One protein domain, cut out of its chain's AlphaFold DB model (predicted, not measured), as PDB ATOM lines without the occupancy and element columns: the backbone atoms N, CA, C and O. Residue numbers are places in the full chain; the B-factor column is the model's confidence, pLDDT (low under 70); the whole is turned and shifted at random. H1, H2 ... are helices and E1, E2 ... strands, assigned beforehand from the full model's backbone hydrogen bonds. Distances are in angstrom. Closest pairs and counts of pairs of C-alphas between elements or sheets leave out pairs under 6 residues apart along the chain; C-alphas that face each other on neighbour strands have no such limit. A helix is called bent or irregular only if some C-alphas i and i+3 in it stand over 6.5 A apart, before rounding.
ATOM      1  N   ARG A 523      32.362  21.737 -44.823       85.25
ATOM      2  CA  ARG A 523      33.473  22.247 -45.649       85.25
ATOM      3  C   ARG A 523      33.236  21.975 -47.135       85.25
ATOM      4  O   ARG A 523      33.301  20.824 -47.565       85.25
ATOM      5  N   ALA A 524      33.114  23.030 -47.940       86.44
ATOM      6  CA  ALA A 524      33.021  22.913 -49.397       86.44
ATOM      7  C   ALA A 524      34.400  22.816 -50.082       86.44
ATOM      8  O   ALA A 524      34.629  21.920 -50.892       86.44
ATOM      9  N   THR A 525      35.341  23.717 -49.769       89.50
ATOM     10  CA  THR A 525      36.660  23.791 -50.441       89.50
ATOM     11  C   THR A 525      37.757  24.342 -49.526       89.50
ATOM     12  O   THR A 525      37.448  24.999 -48.539       89.50
ATOM     13  N   GLY A 526      39.032  24.158 -49.895       89.00
ATOM     14  CA  GLY A 526      40.178  24.783 -49.211       89.00
ATOM     15  C   GLY A 526      40.491  24.172 -47.845       89.00
ATOM     16  O   GLY A 526      40.329  22.959 -47.679       89.00
ATOM     17  N   ILE A 527      40.930  24.994 -46.888       88.56
ATOM     18  CA  ILE A 527      41.139  24.642 -45.469       88.56
ATOM     19  C   ILE A 527      42.027  23.401 -45.298       88.56
ATOM     20  O   ILE A 527      41.719  22.465 -44.564       88.56
ATOM     21  N   VAL A 528      43.120  23.350 -46.061       89.38
ATOM     22  CA  VAL A 528      44.093  22.252 -46.005       89.38
ATOM     23  C   VAL A 528      45.219  22.649 -45.061       89.38
ATOM     24  O   VAL A 528      46.058  23.475 -45.421       89.38
ATOM     25  N   THR A 529      45.237  22.053 -43.870       91.12
ATOM     26  CA  THR A 529      46.334  22.183 -42.902       91.12
ATOM     27  C   THR A 529      47.606  21.514 -43.423       91.12
ATOM     28  O   THR A 529      47.579  20.406 -43.959       91.12
ATOM     29  N   SER A 530      48.741  22.171 -43.232       90.81
ATOM     30  CA  SER A 530      50.062  21.734 -43.677       90.81
ATOM     31  C   SER A 530      51.120  22.080 -42.630       90.81
ATOM     32  O   SER A 530      50.949  23.025 -41.859       90.81
ATOM     33  N   SER A 531      52.212  21.312 -42.592       88.44
ATOM     34  CA  SER A 531      53.366  21.645 -41.755       88.44
ATOM     35  C   SER A 531      54.270  22.611 -42.509       88.44
ATOM     36  O   SER A 531      54.726  22.312 -43.613       88.44
ATOM     37  N   VAL A 532      54.576  23.729 -41.869       81.00
ATOM     38  CA  VAL A 532      55.552  24.734 -42.302       81.00
ATOM     39  C   VAL A 532      56.590  24.921 -41.192       81.00
ATOM     40  O   VAL A 532      56.392  24.447 -40.069       81.00
ATOM     41  N   GLY A 533      57.725  25.553 -41.501       81.88
ATOM     42  CA  GLY A 533      58.775  25.841 -40.517       81.88
ATOM     43  C   GLY A 533      59.194  24.625 -39.677       81.88
ATOM     44  O   GLY A 533      59.578  23.585 -40.211       81.88
ATOM     45  N   THR A 534      59.099  24.770 -38.354       84.31
ATOM     46  CA  THR A 534      59.471  23.775 -37.341       84.31
ATOM     47  C   THR A 534      58.265  23.493 -36.436       84.31
ATOM     48  O   THR A 534      58.117  24.088 -35.368       84.31
ATOM     49  N   ARG A 535      57.397  22.562 -36.864       88.94
ATOM     50  CA  ARG A 535      56.088  22.234 -36.240       88.94
ATOM     51  C   ARG A 535      55.048  23.365 -36.291       88.94
ATOM     52  O   ARG A 535      54.090  23.365 -35.516       88.94
ATOM     53  N   ASN A 536      55.247  24.323 -37.185       89.00
ATOM     54  CA  ASN A 536      54.342  25.436 -37.431       89.00
ATOM     55  C   ASN A 536      53.273  25.032 -38.469       89.00
ATOM     56  O   ASN A 536      53.434  24.023 -39.165       89.00
ATOM     57  N   LEU A 537      52.166  25.776 -38.558       88.88
ATOM     58  CA  LEU A 537      50.968  25.372 -39.301       88.88
ATOM     59  C   LEU A 537      50.561  26.400 -40.360       88.88
ATOM     60  O   LEU A 537      50.332  27.564 -40.047       88.88
ATOM     61  N   GLY A 538      50.402  25.931 -41.598       88.12
ATOM     62  CA  GLY A 538      49.809  26.685 -42.701       88.12
ATOM     63  C   GLY A 538      48.454  26.099 -43.089       88.12
ATOM     64  O   GLY A 538      48.379  24.906 -43.385       88.12
ATOM     65  N   VAL A 539      47.400  26.913 -43.107       88.94
ATOM     66  CA  VAL A 539      46.038  26.534 -43.519       88.94
ATOM     67  C   VAL A 539      45.651  27.353 -44.748       88.94
ATOM     68  O   VAL A 539      45.730  28.579 -44.750       88.94
ATOM     69  N   THR A 540      45.243  26.675 -45.821       89.25
ATOM     70  CA  THR A 540      44.846  27.352 -47.067       89.25
ATOM     71  C   THR A 540      43.449  27.971 -46.987       89.25
ATOM     72  O   THR A 540      42.537  27.377 -46.417       89.25
ATOM     73  N   THR A 541      43.268  29.127 -47.640       86.94
ATOM     74  CA  THR A 541      41.968  29.791 -47.869       86.94
ATOM     75  C   THR A 541      40.891  28.790 -48.283       86.94
ATOM     76  O   THR A 541      41.151  27.915 -49.118       86.94
ATOM     77  N   GLY A 542      39.675  28.918 -47.754       87.75
ATOM     78  CA  GLY A 542      38.610  27.964 -48.046       87.75
ATOM     79  C   GLY A 542      37.191  28.492 -47.913       87.75
ATOM     80  O   GLY A 542      36.947  29.696 -47.891       87.75
ATOM     81  N   VAL A 543      36.242  27.556 -47.921       87.75
ATOM     82  CA  VAL A 543      34.804  27.835 -47.868       87.75
ATOM     83  C   VAL A 543      34.133  26.855 -46.916       87.75
ATOM     84  O   VAL A 543      34.182  25.638 -47.142       87.75
ATOM     85  N   LEU A 544      33.472  27.411 -45.906       86.88
ATOM     86  CA  LEU A 544      32.557  26.718 -45.008       86.88
ATOM     87  C   LEU A 544      31.114  27.124 -45.327       86.88
ATOM     88  O   LEU A 544      30.861  28.177 -45.919       86.88
ATOM     89  N   TYR A 545      30.175  26.277 -44.930       82.62
ATOM     90  CA  TYR A 545      28.746  26.545 -44.970       82.62
ATOM     91  C   TYR A 545      28.137  26.264 -43.596       82.62
ATOM     92  O   TYR A 545      28.216  25.123 -43.147       82.62
ATOM     93  N   GLU A 546      27.531  27.267 -42.951       79.00
ATOM     94  CA  GLU A 546      26.641  27.061 -41.799       79.00
ATOM     95  C   GLU A 546      25.208  26.954 -42.343       79.00
ATOM     96  O   GLU A 546      24.607  27.953 -42.755       79.00
ATOM     97  N   GLY A 547      24.700  25.725 -42.462       79.19
ATOM     98  CA  GLY A 547      23.519  25.434 -43.278       79.19
ATOM     99  C   GLY A 547      23.722  25.858 -44.741       79.19
ATOM    100  O   GLY A 547      24.516  25.272 -45.475       79.19
ATOM    101  N   ASN A 548      23.014  26.903 -45.171       74.50
ATOM    102  CA  ASN A 548      23.135  27.527 -46.491       74.50
ATOM    103  C   ASN A 548      23.931  28.849 -46.477       74.50
ATOM    104  O   ASN A 548      24.200  29.400 -47.550       74.50
ATOM    105  N   SER A 549      24.322  29.360 -45.305       75.50
ATOM    106  CA  SER A 549      25.128  30.583 -45.164       75.50
ATOM    107  C   SER A 549      26.578  30.294 -45.553       75.50
ATOM    108  O   SER A 549      27.151  29.322 -45.071       75.50
ATOM    109  N   ARG A 550      27.180  31.089 -46.451       80.62
ATOM    110  CA  ARG A 550      28.513  30.802 -47.020       80.62
ATOM    111  C   ARG A 550      29.600  31.669 -46.388       80.62
ATOM    112  O   ARG A 550      29.654  32.867 -46.656       80.62
ATOM    113  N   HIS A 551      30.541  31.033 -45.702       80.56
ATOM    114  CA  HIS A 551      31.675  31.675 -45.035       80.56
ATOM    115  C   HIS A 551      32.977  31.402 -45.806       80.56
ATOM    116  O   HIS A 551      33.119  30.365 -46.463       80.56
ATOM    117  N   THR A 552      33.928  32.339 -45.776       82.88
ATOM    118  CA  THR A 552      35.210  32.235 -46.497       82.88
ATOM    119  C   THR A 552      36.375  32.478 -45.562       82.88
ATOM    120  O   THR A 552      36.613  33.621 -45.186       82.88
ATOM    121  N   THR A 553      37.130  31.425 -45.259       84.12
ATOM    122  CA  THR A 553      38.259  31.511 -44.332       84.12
ATOM    123  C   THR A 553      39.480  32.125 -45.011       84.12
ATOM    124  O   THR A 553      39.784  31.800 -46.167       84.12
ATOM    125  N   LEU A 554      40.206  32.984 -44.296       77.06
ATOM    126  CA  LEU A 554      41.465  33.563 -44.769       77.06
ATOM    127  C   LEU A 554      42.596  32.505 -44.803       77.06
ATOM    128  O   LEU A 554      42.457  31.422 -44.226       77.06
ATOM    129  N   PRO A 555      43.699  32.744 -45.543       79.38
ATOM    130  CA  PRO A 555      44.901  31.925 -45.429       79.38
ATOM    131  C   PRO A 555      45.677  32.279 -44.154       79.38
ATOM    132  O   PRO A 555      46.032  33.435 -43.944       79.38
ATOM    133  N   PHE A 556      46.015  31.268 -43.360       79.25
ATOM    134  CA  PHE A 556      46.769  31.402 -42.108       79.25
ATOM    135  C   PHE A 556      48.113  30.676 -42.238       79.25
ATOM    136  O   PHE A 556      48.180  29.613 -42.860       79.25
ATOM    137  N   THR A 557      49.207  31.201 -41.687       82.19
ATOM    138  CA  THR A 557      50.535  30.559 -41.686       82.19
ATOM    139  C   THR A 557      51.406  31.029 -40.517       82.19
ATOM    140  O   THR A 557      52.033  32.081 -40.599       82.19
ATOM    141  N   THR A 558      51.553  30.198 -39.480       77.94
ATOM    142  CA  THR A 558      52.602  30.415 -38.466       77.94
ATOM    143  C   THR A 558      53.978  29.961 -38.994       77.94
ATOM    144  O   THR A 558      54.041  29.036 -39.810       77.94
ATOM    145  N   PRO A 559      55.112  30.496 -38.503       65.94
ATOM    146  CA  PRO A 559      55.281  31.734 -37.749       65.94
ATOM    147  C   PRO A 559      55.817  32.838 -38.680       65.94
ATOM    148  O   PRO A 559      56.868  32.649 -39.298       65.94
ATOM    149  N   ASN A 560      55.174  34.003 -38.752       71.88
ATOM    150  CA  ASN A 560      55.836  35.175 -39.337       71.88
ATOM    151  C   ASN A 560      56.210  36.137 -38.203       71.88
ATOM    152  O   ASN A 560      55.444  37.017 -37.825       71.88
ATOM    153  N   ALA A 561      57.366  35.864 -37.595       81.62
ATOM    154  CA  ALA A 561      57.829  36.464 -36.347       81.62
ATOM    155  C   ALA A 561      59.016  37.405 -36.586       81.62
ATOM    156  O   ALA A 561      59.902  37.072 -37.379       81.62
ATOM    157  N   GLY A 562      59.068  38.529 -35.873       88.19
ATOM    158  CA  GLY A 562      60.091  39.561 -36.073       88.19
ATOM    159  C   GLY A 562      60.248  40.517 -34.892       88.19
ATOM    160  O   GLY A 562      59.843  40.213 -33.764       88.19
ATOM    161  N   THR A 563      60.858  41.676 -35.145       92.62
ATOM    162  CA  THR A 563      61.109  42.714 -34.138       92.62
ATOM    163  C   THR A 563      60.822  44.087 -34.734       92.62
ATOM    164  O   THR A 563      61.510  44.511 -35.658       92.62
ATOM    165  N   ALA A 564      59.852  44.807 -34.166       93.00
ATOM    166  CA  ALA A 564      59.463  46.132 -34.631       93.00
ATOM    167  C   ALA A 564      60.664  47.099 -34.616       93.00
ATOM    168  O   ALA A 564      61.350  47.212 -33.595       93.00
ATOM    169  N   ASP A 565      60.941  47.793 -35.724       93.44
ATOM    170  CA  ASP A 565      62.167  48.590 -35.881       93.44
ATOM    171  C   ASP A 565      61.991  50.103 -35.639       93.44
ATOM    172  O   ASP A 565      62.924  50.735 -35.131       93.44
ATOM    173  N   ASP A 566      60.803  50.673 -35.863       91.81
ATOM    174  CA  ASP A 566      60.463  52.083 -35.579       91.81
ATOM    175  C   ASP A 566      59.261  52.230 -34.609       91.81
ATOM    176  O   ASP A 566      58.895  51.307 -33.881       91.81
ATOM    177  N   THR A 567      58.689  53.428 -34.475       93.31
ATOM    178  CA  THR A 567      57.548  53.727 -33.594       93.31
ATOM    179  C   THR A 567      56.622  54.758 -34.235       93.31
ATOM    180  O   THR A 567      56.804  55.969 -34.087       93.31
ATOM    181  N   GLU A 568      55.599  54.266 -34.932       92.69
ATOM    182  CA  GLU A 568      54.536  55.061 -35.548       92.69
ATOM    183  C   GLU A 568      53.166  54.472 -35.181       92.69
ATOM    184  O   GLU A 568      52.948  53.264 -35.276       92.69
ATOM    185  N   ALA A 569      52.247  55.337 -34.744       93.19
ATOM    186  CA  ALA A 569      50.996  54.910 -34.126       93.19
ATOM    187  C   ALA A 569      50.102  54.104 -35.081       93.19
ATOM    188  O   ALA A 569      49.909  54.505 -36.231       93.19
ATOM    189  N   ASN A 570      49.515  53.012 -34.581       94.62
ATOM    190  CA  ASN A 570      48.712  52.061 -35.364       94.62
ATOM    191  C   ASN A 570      49.486  51.415 -36.538       94.62
ATOM    192  O   ASN A 570      48.904  51.134 -37.590       94.62
ATOM    193  N   THR A 571      50.793  51.170 -36.404       94.56
ATOM    194  CA  THR A 571      51.577  50.465 -37.433       94.56
ATOM    195  C   THR A 571      52.535  49.441 -36.837       94.56
ATOM    196  O   THR A 571      52.962  49.563 -35.691       94.56
ATOM    197  N   LEU A 572      52.889  48.439 -37.641       94.25
ATOM    198  CA  LEU A 572      54.053  47.589 -37.425       94.25
ATOM    199  C   LEU A 572      55.040  47.849 -38.567       94.25
ATOM    200  O   LEU A 572      54.716  47.601 -39.729       94.25
ATOM    201  N   HIS A 573      56.229  48.338 -38.218       92.81
ATOM    202  CA  HIS A 573      57.386  48.430 -39.109       92.81
ATOM    203  C   HIS A 573      58.399  47.348 -38.719       92.81
ATOM    204  O   HIS A 573      58.768  47.266 -37.551       92.81
ATOM    205  N   ASP A 574      58.831  46.530 -39.675       92.75
ATOM    206  CA  ASP A 574      60.012  45.657 -39.578       92.75
ATOM    207  C   ASP A 574      60.569  45.496 -40.999       92.75
ATOM    208  O   ASP A 574      59.978  44.806 -41.835       92.75
ATOM    209  N   ALA A 575      61.695  46.147 -41.298       88.56
ATOM    210  CA  ALA A 575      62.284  46.149 -42.637       88.56
ATOM    211  C   ALA A 575      62.704  44.759 -43.170       88.56
ATOM    212  O   ALA A 575      62.868  44.615 -44.387       88.56
ATOM    213  N   ASP A 576      62.873  43.754 -42.301       88.12
ATOM    214  CA  ASP A 576      63.157  42.358 -42.662       88.12
ATOM    215  C   ASP A 576      61.917  41.436 -42.495       88.12
ATOM    216  O   ASP A 576      61.959  40.275 -42.916       88.12
ATOM    217  N   GLY A 577      60.792  41.944 -41.961       82.62
ATOM    218  CA  GLY A 577      59.572  41.198 -41.598       82.62
ATOM    219  C   GLY A 577      58.803  40.534 -42.752       82.62
ATOM    220  O   GLY A 577      57.981  39.638 -42.533       82.62
ATOM    221  N   GLY A 578      59.093  40.924 -43.999       85.31
ATOM    222  CA  GLY A 578      58.725  40.173 -45.204       85.31
ATOM    223  C   GLY A 578      57.227  40.119 -45.528       85.31
ATOM    224  O   GLY A 578      56.789  39.170 -46.180       85.31
ATOM    225  N   PHE A 579      56.456  41.110 -45.075       89.44
ATOM    226  CA  PHE A 579      54.994  41.140 -45.160       89.44
ATOM    227  C   PHE A 579      54.449  41.094 -46.601       89.44
ATOM    228  O   PHE A 579      55.126  41.444 -47.575       89.44
ATOM    229  N   ALA A 580      53.178  40.718 -46.742       86.88
ATOM    230  CA  ALA A 580      52.467  40.634 -48.012       86.88
ATOM    231  C   ALA A 580      51.004  41.107 -47.915       86.88
ATOM    232  O   ALA A 580      50.401  41.180 -46.848       86.88
ATOM    233  N   THR A 581      50.363  41.338 -49.069       84.75
ATOM    234  CA  THR A 581      48.920  41.656 -49.152       84.75
ATOM    235  C   THR A 581      48.009  40.570 -48.568       84.75
ATOM    236  O   THR A 581      46.827  40.818 -48.358       84.75
ATOM    237  N   THR A 582      48.530  39.359 -48.359       78.81
ATOM    238  CA  THR A 582      47.844  38.239 -47.697       78.81
ATOM    239  C   THR A 582      47.837  38.332 -46.175       78.81
ATOM    240  O   THR A 582      47.190  37.503 -45.548       78.81
ATOM    241  N   ASP A 583      48.545  39.300 -45.588       82.75
ATOM    242  CA  ASP A 583      48.600  39.486 -44.136       82.75
ATOM    243  C   ASP A 583      47.538  40.466 -43.611       82.75
ATOM    244  O   ASP A 583      47.386  40.628 -42.406       82.75
ATOM    245  N   VAL A 584      46.755  41.081 -44.503       84.06
ATOM    246  CA  VAL A 584      45.591  41.901 -44.133       84.06
ATOM    247  C   VAL A 584      44.477  41.012 -43.578       84.06
ATOM    248  O   VAL A 584      44.110  40.017 -44.200       84.06
ATOM    249  N   GLY A 585      43.928  41.399 -42.426       78.19
ATOM    250  CA  GLY A 585      42.959  40.621 -41.653       78.19
ATOM    251  C   GLY A 585      43.583  39.669 -40.626       78.19
ATOM    252  O   GLY A 585      42.843  39.005 -39.913       78.19
ATOM    253  N   LYS A 586      44.917  39.591 -40.524       80.81
ATOM    254  CA  LYS A 586      45.585  38.754 -39.517       80.81
ATOM    255  C   LYS A 586      45.662  39.430 -38.154       80.81
ATOM    256  O   LYS A 586      45.844  40.644 -38.066       80.81
ATOM    257  N   THR A 587      45.647  38.614 -37.106       82.88
ATOM    258  CA  THR A 587      46.059  39.018 -35.757       82.88
ATOM    259  C   THR A 587      47.583  39.085 -35.673       82.88
ATOM    260  O   THR A 587      48.280  38.164 -36.110       82.88
ATOM    261  N   VAL A 588      48.093  40.150 -35.057       87.50
ATOM    262  CA  VAL A 588      49.487  40.278 -34.626       87.50
ATOM    263  C   VAL A 588      49.555  40.418 -33.103       87.50
ATOM    264  O   VAL A 588      48.724  41.092 -32.490       87.50
ATOM    265  N   HIS A 589      50.533  39.754 -32.489       87.25
ATOM    266  CA  HIS A 589      50.739  39.695 -31.040       87.25
ATOM    267  C   HIS A 589      52.073  40.340 -30.671       87.25
ATOM    268  O   HIS A 589      53.114  39.906 -31.163       87.25
ATOM    269  N   ASN A 590      52.064  41.349 -29.795       88.44
ATOM    270  CA  ASN A 590      53.277  41.864 -29.166       88.44
ATOM    271  C   ASN A 590      53.668  40.947 -28.001       88.44
ATOM    272  O   ASN A 590      53.146  41.027 -26.887       88.44
ATOM    273  N   THR A 591      54.647  40.085 -28.255       86.75
ATOM    274  CA  THR A 591      55.171  39.119 -27.279       86.75
ATOM    275  C   THR A 591      55.954  39.777 -26.129       86.75
ATOM    276  O   THR A 591      56.378  39.092 -25.195       86.75
ATOM    277  N   THR A 592      56.167  41.099 -26.183       89.19
ATOM    278  CA  THR A 592      56.929  41.866 -25.185       89.19
ATOM    279  C   THR A 592      56.072  42.309 -24.000       89.19
ATOM    280  O   THR A 592      56.562  42.296 -22.867       89.19
ATOM    281  N   ASP A 593      54.810  42.681 -24.243       88.31
ATOM    282  CA  ASP A 593      53.879  43.189 -23.225       88.31
ATOM    283  C   ASP A 593      52.504  42.483 -23.190       88.31
ATOM    284  O   ASP A 593      51.710  42.763 -22.292       88.31
ATOM    285  N   ASP A 594      52.283  41.509 -24.083       82.56
ATOM    286  CA  ASP A 594      51.058  40.708 -24.240       82.56
ATOM    287  C   ASP A 594      49.842  41.513 -24.749       82.56
ATOM    288  O   ASP A 594      48.708  41.339 -24.294       82.56
ATOM    289  N   THR A 595      50.082  42.410 -25.715       88.12
ATOM    290  CA  THR A 595      49.047  43.161 -26.448       88.12
ATOM    291  C   THR A 595      48.817  42.627 -27.871       88.12
ATOM    292  O   THR A 595      49.661  41.942 -28.446       88.12
ATOM    293  N   TYR A 596      47.637  42.895 -28.439       86.38
ATOM    294  CA  TYR A 596      47.152  42.282 -29.683       86.38
ATOM    295  C   TYR A 596      46.461  43.327 -30.569       86.38
ATOM    296  O   TYR A 596      45.788  44.218 -30.048       86.38
ATOM    297  N   ALA A 597      46.606  43.202 -31.891       88.62
ATOM    298  CA  ALA A 597      45.977  44.077 -32.884       88.62
ATOM    299  C   ALA A 597      45.689  43.332 -34.200       88.62
ATOM    300  O   ALA A 597      46.311  42.308 -34.495       88.62
ATOM    301  N   THR A 598      44.780  43.868 -35.013       87.94
ATOM    302  CA  THR A 598      44.419  43.338 -36.338       87.94
ATOM    303  C   THR A 598      45.094  44.144 -37.443       87.94
ATOM    304  O   THR A 598      45.058  45.375 -37.435       87.94
ATOM    305  N   VAL A 599      45.661  43.473 -38.446       88.75
ATOM    306  CA  VAL A 599      46.250  44.124 -39.625       88.75
ATOM    307  C   VAL A 599      45.146  44.670 -40.536       88.75
ATOM    308  O   VAL A 599      44.483  43.922 -41.254       88.75
ATOM    309  N   THR A 600      44.965  45.990 -40.550       92.62
ATOM    310  CA  THR A 600      43.925  46.682 -41.332       92.62
ATOM    311  C   THR A 600      44.345  46.983 -42.770       92.62
ATOM    312  O   THR A 600      43.488  47.061 -43.652       92.62
ATOM    313  N   ALA A 601      45.647  47.131 -43.040       93.56
ATOM    314  CA  ALA A 601      46.171  47.315 -44.393       93.56
ATOM    315  C   ALA A 601      47.632  46.863 -44.537       93.56
ATOM    316  O   ALA A 601      48.436  46.958 -43.613       93.56
ATOM    317  N   PHE A 602      47.982  46.434 -45.749       92.75
ATOM    318  CA  PHE A 602      49.357  46.216 -46.191       92.75
ATOM    319  C   PHE A 602      49.855  47.476 -46.904       92.75
ATOM    320  O   PHE A 602      49.183  47.955 -47.824       92.75
ATOM    321  N   VAL A 603      51.020  47.995 -46.503       94.00
ATOM    322  CA  VAL A 603      51.651  49.158 -47.147       94.00
ATOM    323  C   VAL A 603      52.742  48.683 -48.104       94.00
ATOM    324  O   VAL A 603      52.629  48.879 -49.317       94.00
ATOM    325  N   ASP A 604      53.758  48.003 -47.571       93.50
ATOM    326  CA  ASP A 604      54.767  47.264 -48.327       93.50
ATOM    327  C   ASP A 604      55.357  46.116 -47.481       93.50
ATOM    328  O   ASP A 604      54.866  45.814 -46.395       93.50
ATOM    329  N   SER A 605      56.387  45.429 -47.987       91.00
ATOM    330  CA  SER A 605      56.967  44.251 -47.329       91.00
ATOM    331  C   SER A 605      57.679  44.519 -45.998       91.00
ATOM    332  O   SER A 605      58.117  43.556 -45.376       91.00
ATOM    333  N   GLY A 606      57.819  45.782 -45.583       92.56
ATOM    334  CA  GLY A 606      58.328  46.170 -44.268       92.56
ATOM    335  C   GLY A 606      57.343  46.960 -43.400       92.56
ATOM    336  O   GLY A 606      57.689  47.275 -42.267       92.56
ATOM    337  N   GLN A 607      56.127  47.272 -43.882       94.38
ATOM    338  CA  GLN A 607      55.130  48.019 -43.103       94.38
ATOM    339  C   GLN A 607      53.692  47.482 -43.243       94.38
ATOM    340  O   GLN A 607      53.128  47.383 -44.341       94.38
ATOM    341  N   LEU A 608      53.058  47.259 -42.090       93.50
ATOM    342  CA  LEU A 608      51.632  46.968 -41.923       93.50
ATOM    343  C   LEU A 608      50.930  48.076 -41.122       93.50
ATOM    344  O   LEU A 608      51.502  48.669 -40.209       93.50
ATOM    345  N   THR A 609      49.665  48.348 -41.446       95.69
ATOM    346  CA  THR A 609      48.766  49.203 -40.650       95.69
ATOM    347  C   THR A 609      47.894  48.334 -39.749       95.69
ATOM    348  O   THR A 609      47.432  47.277 -40.176       95.69
ATOM    349  N   LEU A 610      47.656  48.788 -38.520       94.69
ATOM    350  CA  LEU A 610      46.916  48.088 -37.471       94.69
ATOM    351  C   LEU A 610      45.615  48.832 -37.108       94.69
ATOM    352  O   LEU A 610      45.399  49.978 -37.513       94.69
ATOM    353  N   ASP A 611      44.726  48.190 -36.356       92.75
ATOM    354  CA  ASP A 611      43.539  48.816 -35.751       92.75
ATOM    355  C   ASP A 611      43.857  49.562 -34.439       92.75
ATOM    356  O   ASP A 611      43.264  50.609 -34.165       92.75
ATOM    357  N   ALA A 612      44.836  49.071 -33.676       91.75
ATOM    358  CA  ALA A 612      45.301  49.619 -32.406       91.75
ATOM    359  C   ALA A 612      46.806  49.954 -32.407       91.75
ATOM    360  O   ALA A 612      47.591  49.420 -33.191       91.75
ATOM    361  N   ASP A 613      47.204  50.847 -31.498       93.44
ATOM    362  CA  ASP A 613      48.596  51.236 -31.264       93.44
ATOM    363  C   ASP A 613      49.222  50.332 -30.191       93.44
ATOM    364  O   ASP A 613      48.884  50.462 -29.011       93.44
ATOM    365  N   ILE A 614      50.071  49.381 -30.603       92.94
ATOM    366  CA  ILE A 614      50.582  48.303 -29.731       92.94
ATOM    367  C   ILE A 614      52.094  48.029 -29.840       92.94
ATOM    368  O   ILE A 614      52.557  47.050 -29.265       92.94
ATOM    369  N   PHE A 615      52.871  48.836 -30.572       93.00
ATOM    370  CA  PHE A 615      54.309  48.592 -30.773       93.00
ATOM    371  C   PHE A 615      55.176  49.829 -30.546       93.00
ATOM    372  O   PHE A 615      54.877  50.923 -31.030       93.00
ATOM    373  N   ILE A 616      56.322  49.621 -29.895       91.12
ATOM    374  CA  ILE A 616      57.473  50.527 -29.960       91.12
ATOM    375  C   ILE A 616      58.735  49.805 -30.469       91.12
ATOM    376  O   ILE A 616      58.831  48.579 -30.481       91.12
ATOM    377  N   SER A 617      59.732  50.584 -30.891       92.75
ATOM    378  CA  SER A 617      60.970  50.089 -31.504       92.75
ATOM    379  C   SER A 617      61.750  49.177 -30.545       92.75
ATOM    380  O   SER A 617      62.113  49.578 -29.433       92.75
ATOM    381  N   GLY A 618      62.041  47.957 -31.000       91.12
ATOM    382  CA  GLY A 618      62.733  46.900 -30.262       91.12
ATOM    383  C   GLY A 618      61.827  45.829 -29.641       91.12
ATOM    384  O   GLY A 618      62.344  44.967 -28.926       91.12
ATOM    385  N   GLU A 619      60.517  45.863 -29.887       93.75
ATOM    386  CA  GLU A 619      59.549  44.884 -29.374       93.75
ATOM    387  C   GLU A 619      59.310  43.728 -30.354       93.75
ATOM    388  O   GLU A 619      59.286  43.919 -31.568       93.75
ATOM    389  N   ASN A 620      59.172  42.504 -29.840       91.88
ATOM    390  CA  ASN A 620      59.076  41.296 -30.666       91.88
ATOM    391  C   ASN A 620      57.621  40.922 -30.947       91.88
ATOM    392  O   ASN A 620      56.796  40.930 -30.029       91.88
ATOM    393  N   TYR A 621      57.328  40.502 -32.176       89.81
ATOM    394  CA  TYR A 621      55.979  40.132 -32.595       89.81
ATOM    395  C   TYR A 621      55.890  38.726 -33.195       89.81
ATOM    396  O   TYR A 621      56.845  38.238 -33.801       89.81
ATOM    397  N   ASP A 622      54.701  38.131 -33.089       87.38
ATOM    398  CA  ASP A 622      54.262  36.963 -33.858       87.38
ATOM    399  C   ASP A 622      53.013  37.347 -34.689       87.38
ATOM    400  O   ASP A 622      52.013  37.813 -34.137       87.38
ATOM    401  N   LEU A 623      53.056  37.163 -36.017       81.44
ATOM    402  CA  LEU A 623      51.871  37.143 -36.896       81.44
ATOM    403  C   LEU A 623      51.344  35.714 -37.046       81.44
ATOM    404  O   LEU A 623      52.144  34.781 -37.163       81.44
ATOM    405  N   ASP A 624      50.017  35.591 -37.164       78.06
ATOM    406  CA  ASP A 624      49.277  34.322 -37.146       78.06
ATOM    407  C   ASP A 624      49.613  33.507 -35.889       78.06
ATOM    408  O   ASP A 624      50.591  32.764 -35.823       78.06
ATOM    409  N   ILE A 625      48.764  33.622 -34.871       80.81
ATOM    410  CA  ILE A 625      48.830  32.831 -33.638       80.81
ATOM    411  C   ILE A 625      47.573  31.975 -33.510       80.81
ATOM    412  O   ILE A 625      46.499  32.377 -33.945       80.81
ATOM    413  N   PHE A 626      47.689  30.801 -32.891       86.25
ATOM    414  CA  PHE A 626      46.539  29.961 -32.558       86.25
ATOM    415  C   PHE A 626      46.387  29.803 -31.044       86.25
ATOM    416  O   PHE A 626      47.369  29.853 -30.296       86.25
ATOM    417  N   SER A 627      45.156  29.576 -30.592       89.75
ATOM    418  CA  SER A 627      44.879  29.180 -29.208       89.75
ATOM    419  C   SER A 627      45.060  27.673 -29.051       89.75
ATOM    420  O   SER A 627      44.712  26.906 -29.952       89.75
ATOM    421  N   TYR A 628      45.557  27.202 -27.907       93.00
ATOM    422  CA  TYR A 628      45.518  25.774 -27.576       93.00
ATOM    423  C   TYR A 628      44.838  25.491 -26.240       93.00
ATOM    424  O   TYR A 628      44.865  26.302 -25.319       93.00
ATOM    425  N   TRP A 629      44.225  24.309 -26.146       94.62
ATOM    426  CA  TRP A 629      43.309  23.962 -25.061       94.62
ATOM    427  C   TRP A 629      43.722  22.683 -24.334       94.62
ATOM    428  O   TRP A 629      43.991  21.651 -24.960       94.62
ATOM    429  N   TYR A 630      43.699  22.725 -23.001       94.06
ATOM    430  CA  TYR A 630      43.900  21.561 -22.130       94.06
ATOM    431  C   TYR A 630      42.953  21.575 -20.917       94.06
ATOM    432  O   TYR A 630      42.257  22.556 -20.669       94.06
ATOM    433  N   THR A 631      42.907  20.478 -20.153       93.00
ATOM    434  CA  THR A 631      42.059  20.340 -18.953       93.00
ATOM    435  C   THR A 631      42.789  19.570 -17.847       93.00
ATOM    436  O   THR A 631      43.620  18.705 -18.114       93.00
ATOM    437  N   SER A 632      42.485  19.876 -16.584       90.69
ATOM    438  CA  SER A 632      43.020  19.168 -15.408       90.69
ATOM    439  C   SER A 632      41.963  18.413 -14.593       90.69
ATOM    440  O   SER A 632      42.288  17.888 -13.529       90.69
ATOM    441  N   ASP A 633      40.708  18.386 -15.049       85.50
ATOM    442  CA  ASP A 633      39.548  17.907 -14.286       85.50
ATOM    443  C   ASP A 633      38.575  17.049 -15.124       85.50
ATOM    444  O   ASP A 633      37.354  17.100 -14.966       85.50
ATOM    445  N   SER A 634      39.128  16.199 -15.993       80.06
ATOM    446  CA  SER A 634      38.387  15.323 -16.923       80.06
ATOM    447  C   SER A 634      37.615  16.039 -18.042       80.06
ATOM    448  O   SER A 634      36.791  15.405 -18.697       80.06
ATOM    449  N   GLY A 635      37.897  17.320 -18.299       77.94
ATOM    450  CA  GLY A 635      37.186  18.136 -19.292       77.94
ATOM    451  C   GLY A 635      35.986  18.895 -18.730       77.94
ATOM    452  O   GLY A 635      35.134  19.299 -19.512       77.94
ATOM    453  N   SER A 636      35.907  19.074 -17.406       80.31
ATOM    454  CA  SER A 636      34.838  19.853 -16.757       80.31
ATOM    455  C   SER A 636      35.126  21.359 -16.805       80.31
ATOM    456  O   SER A 636      34.203  22.164 -16.877       80.31
ATOM    457  N   THR A 637      36.410  21.720 -16.797       85.19
ATOM    458  CA  THR A 637      36.949  23.057 -17.030       85.19
ATOM    459  C   THR A 637      38.052  22.942 -18.078       85.19
ATOM    460  O   THR A 637      38.972  22.122 -17.952       85.19
ATOM    461  N   TRP A 638      37.977  23.780 -19.105       89.69
ATOM    462  CA  TRP A 638      39.012  23.918 -20.123       89.69
ATOM    463  C   TRP A 638      39.826  25.190 -19.880       89.69
ATOM    464  O   TRP A 638      39.316  26.185 -19.373       89.69
ATOM    465  N   THR A 639      41.119  25.135 -20.185       90.75
ATOM    466  CA  THR A 639      42.043  26.271 -20.103       90.75
ATOM    467  C   THR A 639      42.567  26.565 -21.497       90.75
ATOM    468  O   THR A 639      43.189  25.692 -22.107       90.75
ATOM    469  N   GLU A 640      42.295  27.776 -21.979       90.44
ATOM    470  CA  GLU A 640      42.890  28.333 -23.191       90.44
ATOM    471  C   GLU A 640      44.308  28.845 -22.899       90.44
ATOM    472  O   GLU A 640      44.605  29.308 -21.794       90.44
ATOM    473  N   VAL A 641      45.181  28.780 -23.901       88.94
ATOM    474  CA  VAL A 641      46.453  29.503 -23.941       88.94
ATOM    475  C   VAL A 641      46.618  30.110 -25.331       88.94
ATOM    476  O   VAL A 641      46.699  29.381 -26.324       88.94
ATOM    477  N   ASN A 642      46.691  31.440 -25.377       82.69
ATOM    478  CA  ASN A 642      46.820  32.233 -26.602       82.69
ATOM    479  C   ASN A 642      48.303  32.408 -26.982       82.69
ATOM    480  O   ASN A 642      49.197  32.011 -26.231       82.69
ATOM    481  N   GLY A 643      48.575  32.979 -28.159       76.06
ATOM    482  CA  GLY A 643      49.944  33.286 -28.594       76.06
ATOM    483  C   GLY A 643      50.791  32.064 -28.978       76.06
ATOM    484  O   GLY A 643      52.018  32.124 -28.940       76.06
ATOM    485  N   SER A 644      50.182  30.920 -29.317       85.44
ATOM    486  CA  SER A 644      50.942  29.735 -29.731       85.44
ATOM    487  C   SER A 644      51.205  29.734 -31.235       85.44
ATOM    488  O   SER A 644      50.277  29.756 -32.039       85.44
ATOM    489  N   THR A 645      52.477  29.608 -31.621       86.12
ATOM    490  CA  THR A 645      52.896  29.531 -33.030       86.12
ATOM    491  C   THR A 645      53.292  28.130 -33.504       86.12
ATOM    492  O   THR A 645      53.400  27.903 -34.711       86.12
ATOM    493  N   ALA A 646      53.500  27.155 -32.611       89.50
ATOM    494  CA  ALA A 646      53.996  25.820 -32.969       89.50
ATOM    495  C   ALA A 646      53.331  24.702 -32.158       89.50
ATOM    496  O   ALA A 646      53.144  24.817 -30.948       89.50
ATOM    497  N   ILE A 647      53.037  23.570 -32.801       92.44
ATOM    498  CA  ILE A 647      52.489  22.392 -32.118       92.44
ATOM    499  C   ILE A 647      53.532  21.799 -31.155       92.44
ATOM    500  O   ILE A 647      54.706  21.630 -31.505       92.44
ATOM    501  N   SER A 648      53.108  21.459 -29.932       92.75
ATOM    502  CA  SER A 648      53.999  20.864 -28.933       92.75
ATOM    503  C   SER A 648      54.348  19.415 -29.279       92.75
ATOM    504  O   SER A 648      53.483  18.545 -29.387       92.75
ATOM    505  N   ASN A 649      55.650  19.151 -29.394       93.81
ATOM    506  CA  ASN A 649      56.226  17.809 -29.472       93.81
ATOM    507  C   ASN A 649      56.648  17.258 -28.102       93.81
ATOM    508  O   ASN A 649      57.204  16.169 -28.042       93.81
ATOM    509  N   SER A 650      56.447  17.994 -27.007       94.25
ATOM    510  CA  SER A 650      56.973  17.625 -25.683       94.25
ATOM    511  C   SER A 650      55.893  17.427 -24.621       94.25
ATOM    512  O   SER A 650      56.185  16.863 -23.566       94.25
ATOM    513  N   GLN A 651      54.650  17.841 -24.885       94.81
ATOM    514  CA  GLN A 651      53.541  17.787 -23.932       94.81
ATOM    515  C   GLN A 651      52.281  17.153 -24.530       94.81
ATOM    516  O   GLN A 651      52.038  17.213 -25.734       94.81
ATOM    517  N   TYR A 652      51.463  16.585 -23.647       94.88
ATOM    518  CA  TYR A 652      50.100  16.130 -23.912       94.88
ATOM    519  C   TYR A 652      49.168  16.575 -22.773       94.88
ATOM    520  O   TYR A 652      49.621  17.032 -21.719       94.88
ATOM    521  N   ASN A 653      47.859  16.437 -22.975       94.94
ATOM    522  CA  ASN A 653      46.832  16.815 -22.008       94.94
ATOM    523  C   ASN A 653      46.591  15.663 -21.012       94.94
ATOM    524  O   ASN A 653      45.967  14.664 -21.355       94.94
ATOM    525  N   ASN A 654      47.096  15.747 -19.780       92.06
ATOM    526  CA  ASN A 654      46.762  14.765 -18.749       92.06
ATOM    527  C   ASN A 654      45.507  15.219 -17.997       92.06
ATOM    528  O   ASN A 654      45.567  16.116 -17.159       92.06
ATOM    529  N   ILE A 655      44.395  14.523 -18.237       87.25
ATOM    530  CA  ILE A 655      43.054  14.820 -17.705       87.25
ATOM    531  C   ILE A 655      42.946  14.979 -16.179       87.25
ATOM    532  O   ILE A 655      41.924  15.464 -15.704       87.25
ATOM    533  N   ALA A 656      43.959  14.562 -15.411       87.31
ATOM    534  CA  ALA A 656      44.015  14.685 -13.953       87.31
ATOM    535  C   ALA A 656      45.092  15.669 -13.439       87.31
ATOM    536  O   ALA A 656      45.288  15.778 -12.227       87.31
ATOM    537  N   SER A 657      45.841  16.338 -14.325       88.38
ATOM    538  CA  SER A 657      46.918  17.269 -13.940       88.38
ATOM    539  C   SER A 657      47.202  18.417 -14.920       88.38
ATOM    540  O   SER A 657      48.137  19.177 -14.675       88.38
ATOM    541  N   GLY A 658      46.464  18.547 -16.026       91.81
ATOM    542  CA  GLY A 658      46.774  19.498 -17.095       91.81
ATOM    543  C   GLY A 658      47.945  19.030 -17.964       91.81
ATOM    544  O   GLY A 658      48.173  17.830 -18.121       91.81
ATOM    545  N   LEU A 659      48.701  19.968 -18.537       94.38
ATOM    546  CA  LEU A 659      49.838  19.655 -19.411       94.38
ATOM    547  C   LEU A 659      50.886  18.773 -18.709       94.38
ATOM    548  O   LEU A 659      51.442  19.140 -17.674       94.38
ATOM    549  N   ALA A 660      51.200  17.627 -19.310       94.50
ATOM    550  CA  ALA A 660      52.207  16.684 -18.828       94.50
ATOM    551  C   ALA A 660      53.198  16.321 -19.942       94.50
ATOM    552  O   ALA A 660      52.841  16.300 -21.119       94.50
ATOM    553  N   SER A 661      54.450  16.027 -19.582       95.25
ATOM    554  CA  SER A 661      55.484  15.686 -20.565       95.25
ATOM    555  C   SER A 661      55.232  14.330 -21.229       95.25
ATOM    556  O   SER A 661      54.947  13.337 -20.553       95.25
ATOM    557  N   LEU A 662      55.414  14.273 -22.549       94.69
ATOM    558  CA  LEU A 662      55.507  13.019 -23.293       94.69
ATOM    559  C   LEU A 662      56.731  12.211 -22.836       94.69
ATOM    560  O   LEU A 662      57.714  12.745 -22.323       94.69
ATOM    561  N   THR A 663      56.669  10.890 -22.995       95.19
ATOM    562  CA  THR A 663      57.803   9.992 -22.718       95.19
ATOM    563  C   THR A 663      58.564   9.672 -24.004       95.19
ATOM    564  O   THR A 663      57.964   9.600 -25.070       95.19
ATOM    565  N   ALA A 664      59.870   9.408 -23.913       93.38
ATOM    566  CA  ALA A 664      60.694   9.092 -25.079       93.38
ATOM    567  C   ALA A 664      60.101   7.986 -25.974       93.38
ATOM    568  O   ALA A 664      59.826   6.875 -25.509       93.38
ATOM    569  N   ASN A 665      59.975   8.279 -27.274       90.75
ATOM    570  CA  ASN A 665      59.302   7.451 -28.296       90.75
ATOM    571  C   ASN A 665      57.775   7.289 -28.110       90.75
ATOM    572  O   ASN A 665      57.187   6.323 -28.607       90.75
ATOM    573  N   ARG A 666      57.123   8.218 -27.405       95.12
ATOM    574  CA  ARG A 666      55.665   8.408 -27.422       95.12
ATOM    575  C   ARG A 666      55.280   9.574 -28.333       95.12
ATOM    576  O   ARG A 666      56.134  10.330 -28.791       95.12
ATOM    577  N   TYR A 667      53.990   9.672 -28.612       95.94
ATOM    578  CA  TYR A 667      53.397  10.587 -29.573       95.94
ATOM    579  C   TYR A 667      52.311  11.419 -28.891       95.94
ATOM    580  O   TYR A 667      51.458  10.876 -28.183       95.94
ATOM    581  N   GLY A 668      52.346  12.728 -29.125       94.69
ATOM    582  CA  GLY A 668      51.225  13.622 -28.867       94.69
ATOM    583  C   GLY A 668      50.245  13.573 -30.038       94.69
ATOM    584  O   GLY A 668      50.656  13.426 -31.192       94.69
ATOM    585  N   VAL A 669      48.957  13.699 -29.729       95.50
ATOM    586  CA  VAL A 669      47.878  13.884 -30.708       95.50
ATOM    587  C   VAL A 669      47.236  15.228 -30.406       95.50
ATOM    588  O   VAL A 669      46.936  15.496 -29.248       95.50
ATOM    589  N   HIS A 670      47.011  16.052 -31.422       95.12
ATOM    590  CA  HIS A 670      46.440  17.392 -31.292       95.12
ATOM    591  C   HIS A 670      45.352  17.585 -32.346       95.12
ATOM    592  O   HIS A 670      45.526  17.186 -33.499       95.12
ATOM    593  N   TRP A 671      44.225  18.167 -31.951       95.06
ATOM    594  CA  TRP A 671      43.032  18.300 -32.785       95.06
ATOM    595  C   TRP A 671      42.824  19.768 -33.132       95.06
ATOM    596  O   TRP A 671      42.635  20.583 -32.235       95.06
ATOM    597  N   VAL A 672      42.907  20.110 -34.416       93.69
ATOM    598  CA  VAL A 672      42.848  21.495 -34.898       93.69
ATOM    599  C   VAL A 672      41.461  21.785 -35.457       93.69
ATOM    600  O   VAL A 672      41.009  21.085 -36.367       93.69
ATOM    601  N   TYR A 673      40.814  22.819 -34.925       91.94
ATOM    602  CA  TYR A 673      39.464  23.260 -35.263       91.94
ATOM    603  C   TYR A 673      39.481  24.727 -35.705       91.94
ATOM    604  O   TYR A 673      40.025  25.555 -34.986       91.94
ATOM    605  N   MET A 674      38.887  25.053 -36.853       87.94
ATOM    606  CA  MET A 674      38.778  26.430 -37.360       87.94
ATOM    607  C   MET A 674      37.469  27.069 -36.891       87.94
ATOM    608  O   MET A 674      36.438  26.399 -36.986       87.94
ATOM    609  N   GLU A 675      37.484  28.331 -36.450       84.88
ATOM    610  CA  GLU A 675      36.251  29.124 -36.302       84.88
ATOM    611  C   GLU A 675      35.587  29.326 -37.684       84.88
ATOM    612  O   GLU A 675      36.260  29.251 -38.720       84.88
ATOM    613  N   VAL A 676      34.253  29.454 -37.740       80.44
ATOM    614  CA  VAL A 676      33.520  29.389 -39.029       80.44
ATOM    615  C   VAL A 676      33.593  30.702 -39.810       80.44
ATOM    616  O   VAL A 676      33.604  30.669 -41.043       80.44
ATOM    617  N   ASP A 677      33.716  31.837 -39.115       70.69
ATOM    618  CA  ASP A 677      34.196  33.107 -39.681       70.69
ATOM    619  C   ASP A 677      35.506  32.922 -40.476       70.69
ATOM    620  O   ASP A 677      35.649  33.433 -41.591       70.69
ATOM    621  N   GLY A 678      36.406  32.085 -39.958       69.94
ATOM    622  CA  GLY A 678      37.713  31.792 -40.513       69.94
ATOM    623  C   GLY A 678      38.789  32.811 -40.148       69.94
ATOM    624  O   GLY A 678      39.769  32.910 -40.892       69.94
ATOM    625  N   GLU A 679      38.606  33.543 -39.046       69.69
ATOM    626  CA  GLU A 679      39.575  34.497 -38.493       69.69
ATOM    627  C   GLU A 679      40.567  33.816 -37.535       69.69
ATOM    628  O   GLU A 679      41.748  34.161 -37.528       69.69
ATOM    629  N   HIS A 680      40.130  32.799 -36.776       78.12
ATOM    630  CA  HIS A 680      40.955  32.121 -35.762       78.12
ATOM    631  C   HIS A 680      40.866  30.586 -35.801       78.12
ATOM    632  O   HIS A 680      39.942  30.004 -36.381       78.12
ATOM    633  N   PHE A 681      41.825  29.895 -35.168       85.62
ATOM    634  CA  PHE A 681      41.725  28.450 -34.938       85.62
ATOM    635  C   PHE A 681      42.268  27.976 -33.582       85.62
ATOM    636  O   PHE A 681      43.157  28.569 -32.969       85.62
ATOM    637  N   HIS A 682      41.748  26.822 -33.161       89.81
ATOM    638  CA  HIS A 682      41.951  26.196 -31.858       89.81
ATOM    639  C   HIS A 682      42.638  24.835 -31.969       89.81
ATOM    640  O   HIS A 682      42.209  23.974 -32.737       89.81
ATOM    641  N   ALA A 683      43.666  24.590 -31.155       93.75
ATOM    642  CA  ALA A 683      44.366  23.309 -31.055       93.75
ATOM    643  C   ALA A 683      44.063  22.607 -29.717       93.75
ATOM    644  O   ALA A 683      44.688  22.877 -28.691       93.75
ATOM    645  N   VAL A 684      43.118  21.666 -29.702       95.25
ATOM    646  CA  VAL A 684      42.777  20.890 -28.499       95.25
ATOM    647  C   VAL A 684      43.788  19.758 -28.302       95.25
ATOM    648  O   VAL A 684      43.906  18.852 -29.133       95.25
ATOM    649  N   TYR A 685      44.529  19.790 -27.191       94.94
ATOM    650  CA  TYR A 685      45.571  18.800 -26.912       94.94
ATOM    651  C   TYR A 685      44.948  17.459 -26.491       94.94
ATOM    652  O   TYR A 685      44.092  17.384 -25.601       94.94
ATOM    653  N   GLY A 686      45.398  16.378 -27.128       92.25
ATOM    654  CA  GLY A 686      44.906  15.016 -26.932       92.25
ATOM    655  C   GLY A 686      45.330  14.397 -25.602       92.25
ATOM    656  O   GLY A 686      46.382  14.705 -25.036       92.25
ATOM    657  N   GLN A 687      44.483  13.498 -25.101       91.94
ATOM    658  CA  GLN A 687      44.439  13.120 -23.686       91.94
ATOM    659  C   GLN A 687      45.406  11.990 -23.267       91.94
ATOM    660  O   GLN A 687      45.225  11.365 -22.220       91.94
ATOM    661  N   GLY A 688      46.432  11.687 -24.072       89.25
ATOM    662  CA  GLY A 688      47.285  10.517 -23.861       89.25
ATOM    663  C   GLY A 688      48.733  10.643 -24.336       89.25
ATOM    664  O   GLY A 688      49.093  11.469 -25.168       89.25
ATOM    665  N   ASN A 689      49.561   9.764 -23.776       92.56
ATOM    666  CA  ASN A 689      50.998   9.631 -24.014       92.56
ATOM    667  C   ASN A 689      51.236   8.416 -24.932       92.56
ATOM    668  O   ASN A 689      51.696   7.364 -24.485       92.56
ATOM    669  N   TYR A 690      50.792   8.504 -26.185       94.31
ATOM    670  CA  TYR A 690      50.451   7.355 -27.037       94.31
ATOM    671  C   TYR A 690      51.660   6.662 -27.699       94.31
ATOM    672  O   TYR A 690      52.672   7.296 -27.994       94.31
ATOM    673  N   LYS A 691      51.585   5.350 -27.968       92.50
ATOM    674  CA  LYS A 691      52.403   4.697 -29.016       92.50
ATOM    675  C   LYS A 691      51.907   5.145 -30.401       92.50
ATOM    676  O   LYS A 691      50.804   5.662 -30.502       92.50
ATOM    677  N   VAL A 692      52.667   4.888 -31.468       88.56
ATOM    678  CA  VAL A 692      52.282   5.296 -32.838       88.56
ATOM    679  C   VAL A 692      50.889   4.789 -33.251       88.56
ATOM    680  O   VAL A 692      50.055   5.594 -33.642       88.56
ATOM    681  N   ASN A 693      50.584   3.505 -33.037       87.81
ATOM    682  CA  ASN A 693      49.268   2.939 -33.355       87.81
ATOM    683  C   ASN A 693      48.160   3.504 -32.444       87.81
ATOM    684  O   ASN A 693      47.092   3.866 -32.915       87.81
ATOM    685  N   GLU A 694      48.444   3.663 -31.144       90.31
ATOM    686  CA  GLU A 694      47.514   4.274 -30.182       90.31
ATOM    687  C   GLU A 694      47.207   5.742 -30.556       90.31
ATOM    688  O   GLU A 694      46.118   6.236 -30.279       90.31
ATOM    689  N   ALA A 695      48.153   6.440 -31.199       90.38
ATOM    690  CA  ALA A 695      48.000   7.810 -31.681       90.38
ATOM    691  C   ALA A 695      47.210   7.876 -32.996       90.38
ATOM    692  O   ALA A 695      46.355   8.747 -33.155       90.38
ATOM    693  N   GLU A 696      47.457   6.948 -33.925       88.44
ATOM    694  CA  GLU A 696      46.689   6.782 -35.167       88.44
ATOM    695  C   GLU A 696      45.214   6.461 -34.869       88.44
ATOM    696  O   GLU A 696      44.328   7.085 -35.457       88.44
ATOM    697  N   GLU A 697      44.951   5.603 -33.880       86.69
ATOM    698  CA  GLU A 697      43.614   5.182 -33.426       86.69
ATOM    699  C   GLU A 697      42.898   6.200 -32.513       86.69
ATOM    700  O   GLU A 697      41.676   6.139 -32.381       86.69
ATOM    701  N   ALA A 698      43.615   7.144 -31.886       89.19
ATOM    702  CA  ALA A 698      43.024   8.108 -30.948       89.19
ATOM    703  C   ALA A 698      41.871   8.929 -31.565       89.19
ATOM    704  O   ALA A 698      41.985   9.424 -32.688       89.19
ATOM    705  N   THR A 699      40.800   9.144 -30.801       89.00
ATOM    706  CA  THR A 699      39.656  10.008 -31.152       89.00
ATOM    707  C   THR A 699      39.791  11.402 -30.525       89.00
ATOM    708  O   THR A 699      40.619  11.581 -29.621       89.00
ATOM    709  N   PRO A 700      38.980  12.394 -30.943       89.75
ATOM    710  CA  PRO A 700      38.824  13.630 -30.184       89.75
ATOM    711  C   PRO A 700      38.437  13.353 -28.718       89.75
ATOM    712  O   PRO A 700      37.817  12.318 -28.435       89.75
ATOM    713  N   PRO A 701      38.785  14.253 -27.781       90.50
ATOM    714  CA  PRO A 701      38.248  14.248 -26.422       90.50
ATOM    715  C   PRO A 701      36.714  14.136 -26.394       90.50
ATOM    716  O   PRO A 701      36.027  14.760 -27.198       90.50
ATOM    717  N   SER A 702      36.166  13.361 -25.450       86.94
ATOM    718  CA  SER A 702      34.710  13.133 -25.332       86.94
ATOM    719  C   SER A 702      33.921  14.324 -24.772       86.94
ATOM    720  O   SER A 702      32.696  14.276 -24.715       86.94
ATOM    721  N   ILE A 703      34.629  15.356 -24.319       88.44
ATOM    722  CA  ILE A 703      34.141  16.690 -23.962       88.44
ATOM    723  C   ILE A 703      35.172  17.654 -24.560       88.44
ATOM    724  O   ILE A 703      36.361  17.335 -24.550       88.44
ATOM    725  N   LEU A 704      34.742  18.795 -25.083       90.56
ATOM    726  CA  LEU A 704      35.577  19.802 -25.750       90.56
ATOM    727  C   LEU A 704      35.264  21.195 -25.163       90.56
ATOM    728  O   LEU A 704      34.234  21.327 -24.501       90.56
ATOM    729  N   PRO A 705      36.112  22.220 -25.377       89.19
ATOM    730  CA  PRO A 705      35.792  23.602 -25.005       89.19
ATOM    731  C   PRO A 705      34.522  24.099 -25.709       89.19
ATOM    732  O   PRO A 705      34.323  23.798 -26.885       89.19
ATOM    733  N   ASP A 706      33.691  24.900 -25.039       84.00
ATOM    734  CA  ASP A 706      32.386  25.299 -25.582       84.00
ATOM    735  C   ASP A 706      32.479  26.121 -26.880       84.00
ATOM    736  O   ASP A 706      31.666  25.908 -27.779       84.00
ATOM    737  N   VAL A 707      33.494  26.979 -27.049       82.38
ATOM    738  CA  VAL A 707      33.740  27.671 -28.332       82.38
ATOM    739  C   VAL A 707      34.068  26.683 -29.462       82.38
ATOM    740  O   VAL A 707      33.548  26.805 -30.568       82.38
ATOM    741  N   VAL A 708      34.824  25.622 -29.163       87.25
ATOM    742  CA  VAL A 708      35.194  24.576 -30.131       87.25
ATOM    743  C   VAL A 708      34.000  23.684 -30.497       87.25
ATOM    744  O   VAL A 708      33.932  23.191 -31.620       87.25
ATOM    745  N   VAL A 709      33.054  23.475 -29.573       83.25
ATOM    746  CA  VAL A 709      31.813  22.714 -29.823       83.25
ATOM    747  C   VAL A 709      30.805  23.521 -30.638       83.25
ATOM    748  O   VAL A 709      30.188  22.979 -31.551       83.25
ATOM    749  N   ASN A 710      30.600  24.790 -30.281       76.75
ATOM    750  CA  ASN A 710      29.495  25.594 -30.803       76.75
ATOM    751  C   ASN A 710      29.885  26.466 -32.007       76.75
ATOM    752  O   ASN A 710      28.998  26.879 -32.749       76.75
ATOM    753  N   TYR A 711      31.177  26.772 -32.179       79.81
ATOM    754  CA  TYR A 711      31.669  27.813 -33.091       79.81
ATOM    755  C   TYR A 711      32.855  27.392 -33.970       79.81
ATOM    756  O   TYR A 711      33.399  28.218 -34.701       79.81
ATOM    757  N   SER A 712      33.272  26.121 -33.941       85.50
ATOM    758  CA  SER A 712      34.399  25.640 -34.749       85.50
ATOM    759  C   SER A 712      34.144  24.294 -35.429       85.50
ATOM    760  O   SER A 712      33.403  23.449 -34.936       85.50
ATOM    761  N   VAL A 713      34.824  24.058 -36.552       87.62
ATOM    762  CA  VAL A 713      34.796  22.790 -37.300       87.62
ATOM    763  C   VAL A 713      36.165  22.112 -37.270       87.62
ATOM    764  O   VAL A 713      37.192  22.769 -37.431       87.62
ATOM    765  N   LEU A 714      36.212  20.789 -37.072       90.88
ATOM    766  CA  LEU A 714      37.471  20.034 -37.071       90.88
ATOM    767  C   LEU A 714      38.104  20.045 -38.474       90.88
ATOM    768  O   LEU A 714      37.493  19.574 -39.433       90.88
ATOM    769  N   ILE A 715      39.348  20.520 -38.584       90.88
ATOM    770  CA  ILE A 715      40.084  20.604 -39.858       90.88
ATOM    771  C   ILE A 715      41.256  19.627 -39.957       90.88
ATOM    772  O   ILE A 715      41.551  19.142 -41.048       90.88
ATOM    773  N   ALA A 716      41.900  19.271 -38.839       93.50
ATOM    774  CA  ALA A 716      42.987  18.295 -38.850       93.50
ATOM    775  C   ALA A 716      43.174  17.555 -37.520       93.50
ATOM    776  O   ALA A 716      43.008  18.108 -36.435       93.50
ATOM    777  N   LYS A 717      43.637  16.309 -37.628       94.75
ATOM    778  CA  LYS A 717      44.311  15.560 -36.567       94.75
ATOM    779  C   LYS A 717      45.813  15.612 -36.835       94.75
ATOM    780  O   LYS A 717      46.261  15.210 -37.907       94.75
ATOM    781  N   ILE A 718      46.587  16.077 -35.862       95.12
ATOM    782  CA  ILE A 718      48.046  16.176 -35.937       95.12
ATOM    783  C   ILE A 718      48.664  15.192 -34.946       95.12
ATOM    784  O   ILE A 718      48.278  15.150 -33.781       95.12
ATOM    785  N   ILE A 719      49.632  14.406 -35.406       94.88
ATOM    786  CA  ILE A 719      50.386  13.439 -34.605       94.88
ATOM    787  C   ILE A 719      51.869  13.830 -34.666       94.88
ATOM    788  O   ILE A 719      52.416  13.998 -35.756       94.88
ATOM    789  N   CYS A 720      52.529  13.961 -33.512       94.31
ATOM    790  CA  CYS A 720      53.946  14.342 -33.416       94.31
ATOM    791  C   CYS A 720      54.683  13.470 -32.391       94.31
ATOM    792  O   CYS A 720      54.167  13.239 -31.297       94.31
ATOM    793  N   GLN A 721      55.892  12.996 -32.715       95.31
ATOM    794  CA  GLN A 721      56.708  12.194 -31.793       95.31
ATOM    795  C   GLN A 721      57.504  13.085 -30.827       95.31
ATOM    796  O   GLN A 721      58.030  14.128 -31.228       95.31
ATOM    797  N   GLU A 722      57.651  12.623 -29.581       95.69
ATOM    798  CA  GLU A 722      58.535  13.201 -28.564       95.69
ATOM    799  C   GLU A 722      59.935  13.500 -29.121       95.69
ATOM    800  O   GLU A 722      60.575  12.635 -29.728       95.69
ATOM    801  N   GLY A 723      60.375  14.752 -28.953       91.50
ATOM    802  CA  GLY A 723      61.692  15.226 -29.384       91.50
ATOM    803  C   GLY A 723      61.889  15.382 -30.900       91.50
ATOM    804  O   GLY A 723      63.030  15.520 -31.336       91.50
ATOM    805  N   THR A 724      60.823  15.351 -31.712       91.75
ATOM    806  CA  THR A 724      60.903  15.478 -33.184       91.75
ATOM    807  C   THR A 724      60.124  16.677 -33.722       91.75
ATOM    808  O   THR A 724      59.194  17.152 -33.074       91.75
ATOM    809  N   ASP A 725      60.477  17.141 -34.923       90.75
ATOM    810  CA  ASP A 725      59.797  18.257 -35.601       90.75
ATOM    811  C   ASP A 725      58.862  17.817 -36.741       90.75
ATOM    812  O   ASP A 725      58.240  18.647 -37.402       90.75
ATOM    813  N   THR A 726      58.740  16.507 -36.971       90.62
ATOM    814  CA  THR A 726      57.873  15.940 -38.007       90.62
ATOM    815  C   THR A 726      56.426  15.882 -37.524       90.62
ATOM    816  O   THR A 726      56.118  15.170 -36.568       90.62
ATOM    817  N   LEU A 727      55.526  16.561 -38.239       93.50
ATOM    818  CA  LEU A 727      54.080  16.447 -38.048       93.50
ATOM    819  C   LEU A 727      53.470  15.476 -39.069       93.50
ATOM    820  O   LEU A 727      53.578  15.689 -40.277       93.50
ATOM    821  N   THR A 728      52.768  14.449 -38.591       93.62
ATOM    822  CA  THR A 728      51.839  13.656 -39.411       93.62
ATOM    823  C   THR A 728      50.460  14.302 -39.320       93.62
ATOM    824  O   THR A 728      49.893  14.385 -38.232       93.62
ATOM    825  N   ILE A 729      49.921  14.765 -40.449       93.62
ATOM    826  CA  ILE A 729      48.640  15.484 -40.528       93.62
ATOM    827  C   ILE A 729      47.614  14.610 -41.263       93.62
ATOM    828  O   ILE A 729      47.904  14.071 -42.331       93.62
ATOM    829  N   LEU A 730      46.424  14.460 -40.678       92.62
ATOM    830  CA  LEU A 730      45.309  13.649 -41.177       92.62
ATOM    831  C   LEU A 730      44.029  14.496 -41.195       92.62
ATOM    832  O   LEU A 730      43.745  15.193 -40.221       92.62
ATOM    833  N   PHE A 731      43.233  14.422 -42.265       90.44
ATOM    834  CA  PHE A 731      42.041  15.267 -42.439       90.44
ATOM    835  C   PHE A 731      40.742  14.470 -42.231       90.44
ATOM    836  O   PHE A 731      40.627  13.373 -42.783       90.44
ATOM    837  N   PRO A 732      39.728  15.005 -41.521       85.62
ATOM    838  CA  PRO A 732      38.488  14.271 -41.241       85.62
ATOM    839  C   PRO A 732      37.708  13.873 -42.505       85.62
ATOM    840  O   PRO A 732      37.083  12.817 -42.533       85.62
ATOM    841  N   TRP A 733      37.797  14.656 -43.586       84.19
ATOM    842  CA  TRP A 733      37.161  14.347 -44.878       84.19
ATOM    843  C   TRP A 733      37.949  13.359 -45.764       84.19
ATOM    844  O   TRP A 733      37.455  12.966 -46.818       84.19
ATOM    845  N   THR A 734      39.164  12.949 -45.376       80.00
ATOM    846  CA  THR A 734      39.930  11.879 -46.059       80.00
ATOM    847  C   THR A 734      40.159  10.647 -45.190       80.00
ATOM    848  O   THR A 734      40.480   9.578 -45.705       80.00
ATOM    849  N   THR A 735      40.051  10.794 -43.871       73.81
ATOM    850  CA  THR A 735      40.458   9.797 -42.885       73.81
ATOM    851  C   THR A 735      39.332   9.609 -41.880       73.81
ATOM    852  O   THR A 735      39.115  10.438 -41.003       73.81
ATOM    853  N   VAL A 736      38.614   8.494 -42.009       72.88
ATOM    854  CA  VAL A 736      37.499   8.152 -41.124       72.88
ATOM    855  C   VAL A 736      38.044   7.777 -39.740       72.88
ATOM    856  O   VAL A 736      38.639   6.714 -39.570       72.88
ATOM    857  N   PHE A 737      37.830   8.635 -38.740       74.19
ATOM    858  CA  PHE A 737      38.285   8.432 -37.355       74.19
ATOM    859  C   PHE A 737      37.389   7.455 -36.557       74.19
ATOM    860  O   PHE A 737      36.993   7.733 -35.428       74.19
ATOM    861  N   THR A 738      37.039   6.301 -37.137       57.19
ATOM    862  CA  THR A 738      36.229   5.265 -36.469       57.19
ATOM    863  C   THR A 738      37.081   4.276 -35.687       57.19
ATOM    864  O   THR A 738      37.928   3.591 -36.262       57.19
TER     865      THR A 738
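Overview. This is residues 523 to 738 of the 1071 residues of an uncharacterized protein of marine sediment metagenome (UniProt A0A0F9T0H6). Two lobes of strands make this model: the larger is a strongly twisted six-stranded sheet, partly faced by the hairpin E2 E3, with H1 and H2 over one face; the smaller is the six-stranded sheet E6 E11 E8 E9 E10 E7, curled like part of a barrel. The small sheet E1 E4 E5 makes an arm, and the hairpin E14 E15 packs on E12. The printed part has 216 residues with 19 named strands and two named helices, E1 to E17, H1, H2, E18, E19, mostly strand. It is compact, with a radius of gyration of the C-alphas of 17.9 A and spans of 51 by 43 by 30 A.

Arrangement. E1, residues 523 to 525, E4, 542 to 546, and E5, 549 to 553, form an antiparallel sheet in that order; N 524 and O 543, 2.9 A, and N 551 and O 544, 2.9 A, are within hydrogen-bond range. E2, 529 to 532, and E3, 536 to 539, form a hairpin, with N 530 and O 538 at 2.8 A. The folded sheet, bent back into two facing leaves, runs E6, 560 to 563, E11, 620 to 623, E8, 587 to 590, E9, 595 to 604, E10, 607 to 610, E7, 571 to 573, antiparallel; E9 is the hinge, and N 588 and O 597 are 2.9 A apart. E8 E9 E10 are a meander, each the antiparallel neighbour of the one before; E7 to E10 and E8 to E11 are Greek keys, four strands with the first and fourth also neighbours. The large mixed sheet runs E13, 638 to 644, E12, 626 to 631, E17, 681 to 685, E16, 667 to 675, E18, 712 to 721, E19, 727 to 730; E12 and E17 are parallel, N 683 and O 627 at 2.8 A. It forms a sandwich, two sheets face to face, with E2 E3, strands at 44 degrees; the closest C-alphas of E2 and E19 are Ser 531 and Leu 727, 6.4 A. E14, 651 to 654, and E15, 658 to 661, form a hairpin, N 652 and O 660 at 2.9 A. H1, 692 to 697, is on the large sheet, height 8.9 A, over E18 and only just not over E16, with 2 of its 6 C-alphas there. H2, 706 to 710, is on the same face, height 4.8 A, over none of the strands. E17, H1 H2, E18 are a split strand-helix-strand unit, E16 lying between its strands, with a right-handed crossover. Every O i to N i+4 pair in H1 and H2 is within range.

Along the chain. E1 begins at C-alpha 523, (33.473, 22.247, -45.649), and E19 ends at C-alpha 730, (45.309, 13.649, -41.177). E18 is 26.2 A long, E16 26.1 A and E9 23.0 A.

Size, cuts and confidence. The C-alphas farthest apart, Glu 568 and Thr 738, are 53.1 A apart. The printed part has no cut; E7 to E8 is the long link. Residues 559, 678 to 679 and 738 have pLDDT under 70.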